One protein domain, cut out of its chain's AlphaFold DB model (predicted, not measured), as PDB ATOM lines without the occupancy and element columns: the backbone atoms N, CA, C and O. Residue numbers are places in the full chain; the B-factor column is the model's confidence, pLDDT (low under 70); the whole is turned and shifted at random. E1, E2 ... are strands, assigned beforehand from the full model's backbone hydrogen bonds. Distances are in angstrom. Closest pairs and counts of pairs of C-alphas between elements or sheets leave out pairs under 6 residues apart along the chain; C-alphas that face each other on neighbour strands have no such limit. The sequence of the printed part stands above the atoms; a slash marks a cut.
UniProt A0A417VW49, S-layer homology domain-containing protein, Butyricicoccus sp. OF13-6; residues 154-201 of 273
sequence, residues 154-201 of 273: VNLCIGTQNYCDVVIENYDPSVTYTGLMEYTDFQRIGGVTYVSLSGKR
ATOM      1  N   VAL A 154      21.688  35.877 -28.611       91.75
ATOM      2  CA  VAL A 154      22.264  37.166 -28.220       91.75
ATOM      3  C   VAL A 154      21.199  38.115 -27.681       91.75
ATOM      4  O   VAL A 154      20.008  37.996 -27.973       91.75
ATOM      5  N   ASN A 155      21.647  39.088 -26.890       89.94
ATOM      6  CA  ASN A 155      20.855  40.275 -26.598       89.94
ATOM      7  C   ASN A 155      21.247  41.356 -27.600       89.94
ATOM      8  O   ASN A 155      22.438  41.602 -27.803       89.94
ATOM      9  N   LEU A 156      20.257  42.000 -28.204       89.38
ATOM     10  CA  LEU A 156      20.457  43.044 -29.200       89.38
ATOM     11  C   LEU A 156      19.865  44.355 -28.715       89.38
ATOM     12  O   LEU A 156      18.808  44.383 -28.087       89.38
ATOM     13  N   CYS A 157      20.528  45.442 -29.075       85.44
ATOM     14  CA  CYS A 157      19.983  46.781 -28.984       85.44
ATOM     15  C   CYS A 157      19.915  47.341 -30.406       85.44
ATOM     16  O   CYS A 157      20.930  47.361 -31.102       85.44
ATOM     17  N   ILE A 158      18.720  47.739 -30.842       84.06
ATOM     18  CA  ILE A 158      18.494  48.398 -32.132       84.06
ATOM     19  C   ILE A 158      17.822  49.732 -31.820       84.06
ATOM     20  O   ILE A 158      16.673  49.767 -31.366       84.06
ATOM     21  N   GLY A 159      18.564  50.828 -31.997       79.25
ATOM     22  CA  GLY A 159      18.133  52.150 -31.547       79.25
ATOM     23  C   GLY A 159      17.835  52.154 -30.044       79.25
ATOM     24  O   GLY A 159      18.703  51.865 -29.229       79.25
ATOM     25  N   THR A 160      16.593  52.459 -29.667       75.12
ATOM     26  CA  THR A 160      16.148  52.520 -28.261       75.12
ATOM     27  C   THR A 160      15.591  51.204 -27.721       75.12
ATOM     28  O   THR A 160      15.253  51.100 -26.537       75.12
ATOM     29  N   GLN A 161      15.449  50.196 -28.581       84.12
ATOM     30  CA  GLN A 161      14.779  48.948 -28.245       84.12
ATOM     31  C   GLN A 161      15.799  47.866 -27.917       84.12
ATOM     32  O   GLN A 161      16.766  47.648 -28.647       84.12
ATOM     33  N   ASN A 162      15.559  47.172 -26.806       87.19
ATOM     34  CA  ASN A 162      16.357  46.033 -26.379       87.19
ATOM     35  C   ASN A 162      15.566  44.749 -26.610       87.19
ATOM     36  O   ASN A 162      14.421  44.625 -26.171       87.19
ATOM     37  N   TYR A 163      16.211  43.782 -27.245       90.56
ATOM     38  CA  TYR A 163      15.673  42.464 -27.524       90.56
ATOM     39  C   TYR A 163      16.532  41.432 -26.806       90.56
ATOM     40  O   TYR A 163      17.759  41.445 -26.910       90.56
ATOM     41  N   CYS A 164      15.882  40.545 -26.063       89.19
ATOM     42  CA  CYS A 164      16.538  39.438 -25.379       89.19
ATOM     43  C   CYS A 164      16.218  38.126 -26.093       89.19
ATOM     44  O   CYS A 164      15.175  38.026 -26.741       89.19
ATOM     45  N   ASP A 165      17.092  37.133 -25.927       91.19
ATOM     46  CA  ASP A 165      16.940  35.797 -26.516       91.19
ATOM     47  C   ASP A 165      16.688  35.849 -28.040       91.19
ATOM     48  O   ASP A 165      15.816  35.160 -28.571       91.19
ATOM     49  N   VAL A 166      17.463  36.680 -28.751       95.31
ATOM     50  CA  VAL A 166      17.411  36.771 -30.217       95.31
ATOM     51  C   VAL A 166      18.300  35.705 -30.835       95.31
ATOM     52  O   VAL A 166      19.472  35.594 -30.478       95.31
ATOM     53  N   VAL A 167      17.752  34.941 -31.775       96.62
ATOM     54  CA  VAL A 167      18.456  33.881 -32.501       96.62
ATOM     55  C   VAL A 167      19.179  34.464 -33.710       96.62
ATOM     56  O   VAL A 167      18.555  35.106 -34.550       96.62
ATOM     57  N   ILE A 168      20.476  34.201 -33.833       96.81
ATOM     58  CA  ILE A 168      21.238  34.483 -35.053       96.81
ATOM     59  C   ILE A 168      20.965  33.355 -36.056       96.81
ATOM     60  O   ILE A 168      21.390  32.220 -35.847       96.81
ATOM     61  N   GLU A 169      20.257  33.644 -37.144       96.06
ATOM     62  CA  GLU A 169      19.884  32.640 -38.153       96.06
ATOM     63  C   GLU A 169      21.099  32.115 -38.914       96.06
ATOM     64  O   GLU A 169      21.240  30.915 -39.143       96.06
ATOM     65  N   ASN A 170      22.012  33.019 -39.262       95.69
ATOM     66  CA  ASN A 170      23.272  32.714 -39.923       95.69
ATOM     67  C   ASN A 170      24.423  32.554 -38.913       95.69
ATOM     68  O   ASN A 170      25.518  33.085 -39.109       95.69
ATOM     69  N   TYR A 171      24.158  31.854 -37.804       96.31
ATOM     70  CA  TYR A 171      25.140  31.632 -36.747       96.31
ATOM     71  C   TYR A 171      26.330  30.792 -37.231       96.31
ATOM     72  O   TYR A 171      26.167  29.670 -37.710       96.31
ATOM     73  N   ASP A 172      27.534  31.316 -37.014       94.19
ATOM     74  CA  ASP A 172      28.804  30.633 -37.214       94.19
ATOM     75  C   ASP A 172      29.568  30.592 -35.876       94.19
ATOM     76  O   ASP A 172      29.932  31.644 -35.340       94.19
ATOM     77  N   PRO A 173      29.850  29.401 -35.314       93.19
ATOM     78  CA  PRO A 173      30.554  29.273 -34.039       93.19
ATOM     79  C   PRO A 173      32.008  29.773 -34.068       93.19
ATOM     80  O   PRO A 173      32.615  29.915 -33.006       93.19
ATOM     81  N   SER A 174      32.586  30.027 -35.248       93.12
ATOM     82  CA  SER A 174      33.911  30.636 -35.397       93.12
ATOM     83  C   SER A 174      33.893  32.168 -35.299       93.12
ATOM     84  O   SER A 174      34.941  32.787 -35.102       93.12
ATOM     85  N   VAL A 175      32.712  32.790 -35.389       91.50
ATOM     86  CA  VAL A 175      32.537  34.245 -35.367       91.50
ATOM     87  C   VAL A 175      32.223  34.731 -33.952       91.50
ATOM     88  O   VAL A 175      31.417  34.165 -33.219       91.50
ATOM     89  N   THR A 176      32.856  35.838 -33.557       89.19
ATOM     90  CA  THR A 176      32.561  36.521 -32.290       89.19
ATOM     91  C   THR A 176      31.575  37.665 -32.520       89.19
ATOM     92  O   THR A 176      31.949  38.728 -33.015       89.19
ATOM     93  N   TYR A 177      30.324  37.465 -32.108       89.69
ATOM     94  CA  TYR A 177      29.242  38.446 -32.234       89.69
ATOM     95  C   TYR A 177      29.261  39.449 -31.071       89.69
ATOM     96  O   TYR A 177      28.542  39.297 -30.086       89.69
ATOM     97  N   THR A 178      30.133  40.460 -31.151       86.25
ATOM     98  CA  THR A 178      30.264  41.505 -30.117       86.25
ATOM     99  C   THR A 178      30.469  42.898 -30.705       86.25
ATOM    100  O   THR A 178      31.146  43.070 -31.724       86.25
ATOM    101  N   GLY A 179      29.971  43.911 -29.993       86.44
ATOM    102  CA  GLY A 179      30.033  45.311 -30.411       86.44
ATOM    103  C   GLY A 179      28.953  45.654 -31.437       86.44
ATOM    104  O   GLY A 179      27.894  45.030 -31.455       86.44
ATOM    105  N   LEU A 180      29.221  46.657 -32.275       88.94
ATOM    106  CA  LEU A 180      28.296  47.078 -33.324       88.94
ATOM    107  C   LEU A 180      28.385  46.130 -34.524       88.94
ATOM    108  O   LEU A 180      29.464  45.889 -35.065       88.94
ATOM    109  N   MET A 181      27.236  45.608 -34.936       90.31
ATOM    110  CA  MET A 181      27.098  44.661 -36.038       90.31
ATOM    111  C   MET A 181      26.032  45.169 -37.005       90.31
ATOM    112  O   MET A 181      25.035  45.749 -36.579       90.31
ATOM    113  N   GLU A 182      26.230  44.928 -38.293       91.56
ATOM    114  CA  GLU A 182      25.188  45.114 -39.300       91.56
ATOM    115  C   GLU A 182      24.277  43.898 -39.345       91.56
ATOM    116  O   GLU A 182      24.739  42.760 -39.207       91.56
ATOM    117  N   TYR A 183      22.991  44.147 -39.574       93.06
ATOM    118  CA  TYR A 183      22.009  43.108 -39.827       93.06
ATOM    119  C   TYR A 183      21.377  43.300 -41.207       93.06
ATOM    120  O   TYR A 183      21.217  44.423 -41.681       93.06
ATOM    121  N   THR A 184      21.032  42.192 -41.854       94.75
ATOM    122  CA  THR A 184      20.355  42.163 -43.162       94.75
ATOM    123  C   THR A 184      18.899  41.751 -43.055       94.75
ATOM    124  O   THR A 184      18.130  42.013 -43.972       94.75
ATOM    125  N   ASP A 185      18.530  41.098 -41.957       96.00
ATOM    126  CA  ASP A 185      17.155  40.719 -41.669       96.00
ATOM    127  C   ASP A 185      16.909  40.728 -40.158       96.00
ATOM    128  O   ASP A 185      17.820  40.450 -39.369       96.00
ATOM    129  N   PHE A 186      15.689  41.083 -39.765       96.19
ATOM    130  CA  PHE A 186      15.239  41.106 -38.379       96.19
ATOM    131  C   PHE A 186      13.734  40.845 -38.329       96.19
ATOM    132  O   PHE A 186      12.930  41.667 -38.773       96.19
ATOM    133  N   GLN A 187      13.345  39.707 -37.761       96.00
ATOM    134  CA  GLN A 187      11.964  39.240 -37.819       96.00
ATOM    135  C   GLN A 187      11.539  38.492 -36.561       96.00
ATOM    136  O   GLN A 187      12.354  37.966 -35.803       96.00
ATOM    137  N   ARG A 188      10.224  38.423 -36.334       95.75
ATOM    138  CA  ARG A 188       9.638  37.672 -35.223       95.75
ATOM    139  C   ARG A 188       8.654  36.633 -35.742       95.75
ATOM    140  O   ARG A 188       7.604  36.985 -36.270       95.75
ATOM    141  N   ILE A 189       8.965  35.358 -35.528       93.69
ATOM    142  CA  ILE A 189       8.163  34.219 -35.993       93.69
ATOM    143  C   ILE A 189       7.795  33.354 -34.790       93.69
ATOM    144  O   ILE A 189       8.660  32.917 -34.034       93.69
ATOM    145  N   GLY A 190       6.495  33.110 -34.587       89.06
ATOM    146  CA  GLY A 190       6.020  32.231 -33.509       89.06
ATOM    147  C   GLY A 190       6.449  32.678 -32.105       89.06
ATOM    148  O   GLY A 190       6.646  31.848 -31.225       89.06
ATOM    149  N   GLY A 191       6.649  33.985 -31.901       86.25
ATOM    150  CA  GLY A 191       7.107  34.557 -30.634       86.25
ATOM    151  C   GLY A 191       8.627  34.608 -30.453       86.25
ATOM    152  O   GLY A 191       9.065  35.360 -29.581       86.25
ATOM    153  N   VAL A 192       9.403  33.916 -31.295       90.88
ATOM    154  CA  VAL A 192      10.875  33.934 -31.311       90.88
ATOM    155  C   VAL A 192      11.370  35.046 -32.230       90.88
ATOM    156  O   VAL A 192      10.831  35.232 -33.322       90.88
ATOM    157  N   THR A 193      12.378  35.789 -31.782       96.44
ATOM    158  CA  THR A 193      13.019  36.845 -32.570       96.44
ATOM    159  C   THR A 193      14.271  36.293 -33.239       96.44
ATOM    160  O   THR A 193      15.074  35.620 -32.592       96.44
ATOM    161  N   TYR A 194      14.437  36.611 -34.517       97.38
ATOM    162  CA  TYR A 194      15.523  36.168 -35.376       97.38
ATOM    163  C   TYR A 194      16.246  37.374 -35.978       97.38
ATOM    164  O   TYR A 194      15.622  38.399 -36.265       97.38
ATOM    165  N   VAL A 195      17.559  37.245 -36.159       97.44
ATOM    166  CA  VAL A 195      18.403  38.228 -36.839       97.44
ATOM    167  C   VAL A 195      19.371  37.521 -37.785       97.44
ATOM    168  O   VAL A 195      19.929  36.476 -37.445       97.44
ATOM    169  N   SER A 196      19.636  38.129 -38.936       96.69
ATOM    170  CA  SER A 196      20.752  37.756 -39.809       96.69
ATOM    171  C   SER A 196      21.812  38.856 -39.784       96.69
ATOM    172  O   SER A 196      21.496  40.009 -40.070       96.69
ATOM    173  N   LEU A 197      23.057  38.522 -39.426       94.94
ATOM    174  CA  LEU A 197      24.150  39.489 -39.223       94.94
ATOM    175  C   LEU A 197      25.185  39.424 -40.355       94.94
ATOM    176  O   LEU A 197      25.674  38.345 -40.672       94.94
ATOM    177  N   SER A 198      25.553  40.561 -40.949       89.12
ATOM    178  CA  SER A 198      26.406  40.612 -42.155       89.12
ATOM    179  C   SER A 198      27.840  41.083 -41.921       89.12
ATOM    180  O   SER A 198      28.694  40.869 -42.781       89.12
ATOM    181  N   GLY A 199      28.148  41.692 -40.775       85.38
ATOM    182  CA  GLY A 199      29.512  42.126 -40.485       85.38
ATOM    183  C   GLY A 199      29.635  42.995 -39.244       85.38
ATOM    184  O   GLY A 199      28.655  43.536 -38.738       85.38
ATOM    185  N   LYS A 200      30.868  43.134 -38.750       89.44
ATOM    186  CA  LYS A 200      31.187  44.036 -37.643       89.44
ATOM    187  C   LYS A 200      31.444  45.441 -38.171       89.44
ATOM    188  O   LYS A 200      32.205  45.616 -39.121       89.44
ATOM    189  N   ARG A 201      30.872  46.443 -37.511       88.00
ATOM    190  CA  ARG A 201      31.195  47.852 -37.740       88.00
ATOM    191  C   ARG A 201      32.167  48.334 -36.679       88.00
ATOM    192  O   ARG A 201      31.968  48.121 -35.482       88.00
TER     193      ARG A 201
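What this domain is: This is residues 154 to 201 of the 273 residues of the protein "S-layer homology domain-containing protein" of Butyricicoccus sp. OF13-6 (UniProt A0A417VW49). Two strand hairpins set crosswise, a short one of E1 and E2 and a long one of E3 and E4, join where E2 and E4 run side by side, making one twisted, curled sheet. The long hairpin makes the longest axis, the bent E2 carries the short one away from it, and a long loop, residues 169 to 180, leads from one hairpin to the other. The printed part has 48 residues with no named helix and four named strands, E1 to E4 along the chain; the sheet is mixed, in the order E1 E2 E4 E3, and the class is all strand. It is compact, with a radius of gyration of the C-alphas of 10.3 A and spans of 28 by 23 by 17 A.

How they stand to each other: Start at E1, residues 154 to 158, an edge strand, and turn into E2, residues 161 to 168: they form an antiparallel hairpin, with N 156 and O 163 2.9 A apart, within hydrogen-bond range. E2 bends by 81 degrees at residue 165, and its residues 166 to 168 pair with E4, residues 192 to 200, in parallel; look for N 167 and O 193, 2.9 A apart. E3, residues 181 to 189, is the other edge strand and forms an antiparallel hairpin with E4, with N 194 and O 187 2.8 A apart. E1 is apart from E3 and E4.

Where its parts are: Find C-alpha 154 at (22.264, 37.166, -28.220), where E1 begins. E2 is 17.2 A long, and E3 is 21.6 A long. E4 runs 23.6 A to C-alpha 200 at (31.187, 44.036, -37.643).

The domain as a whole: The C-alphas farthest apart, those of Gly 190 and Arg 201, are 29.9 A apart. The link E2 to E3 is long, and the printed part has no cut. No printed residue has a pLDDT under 70.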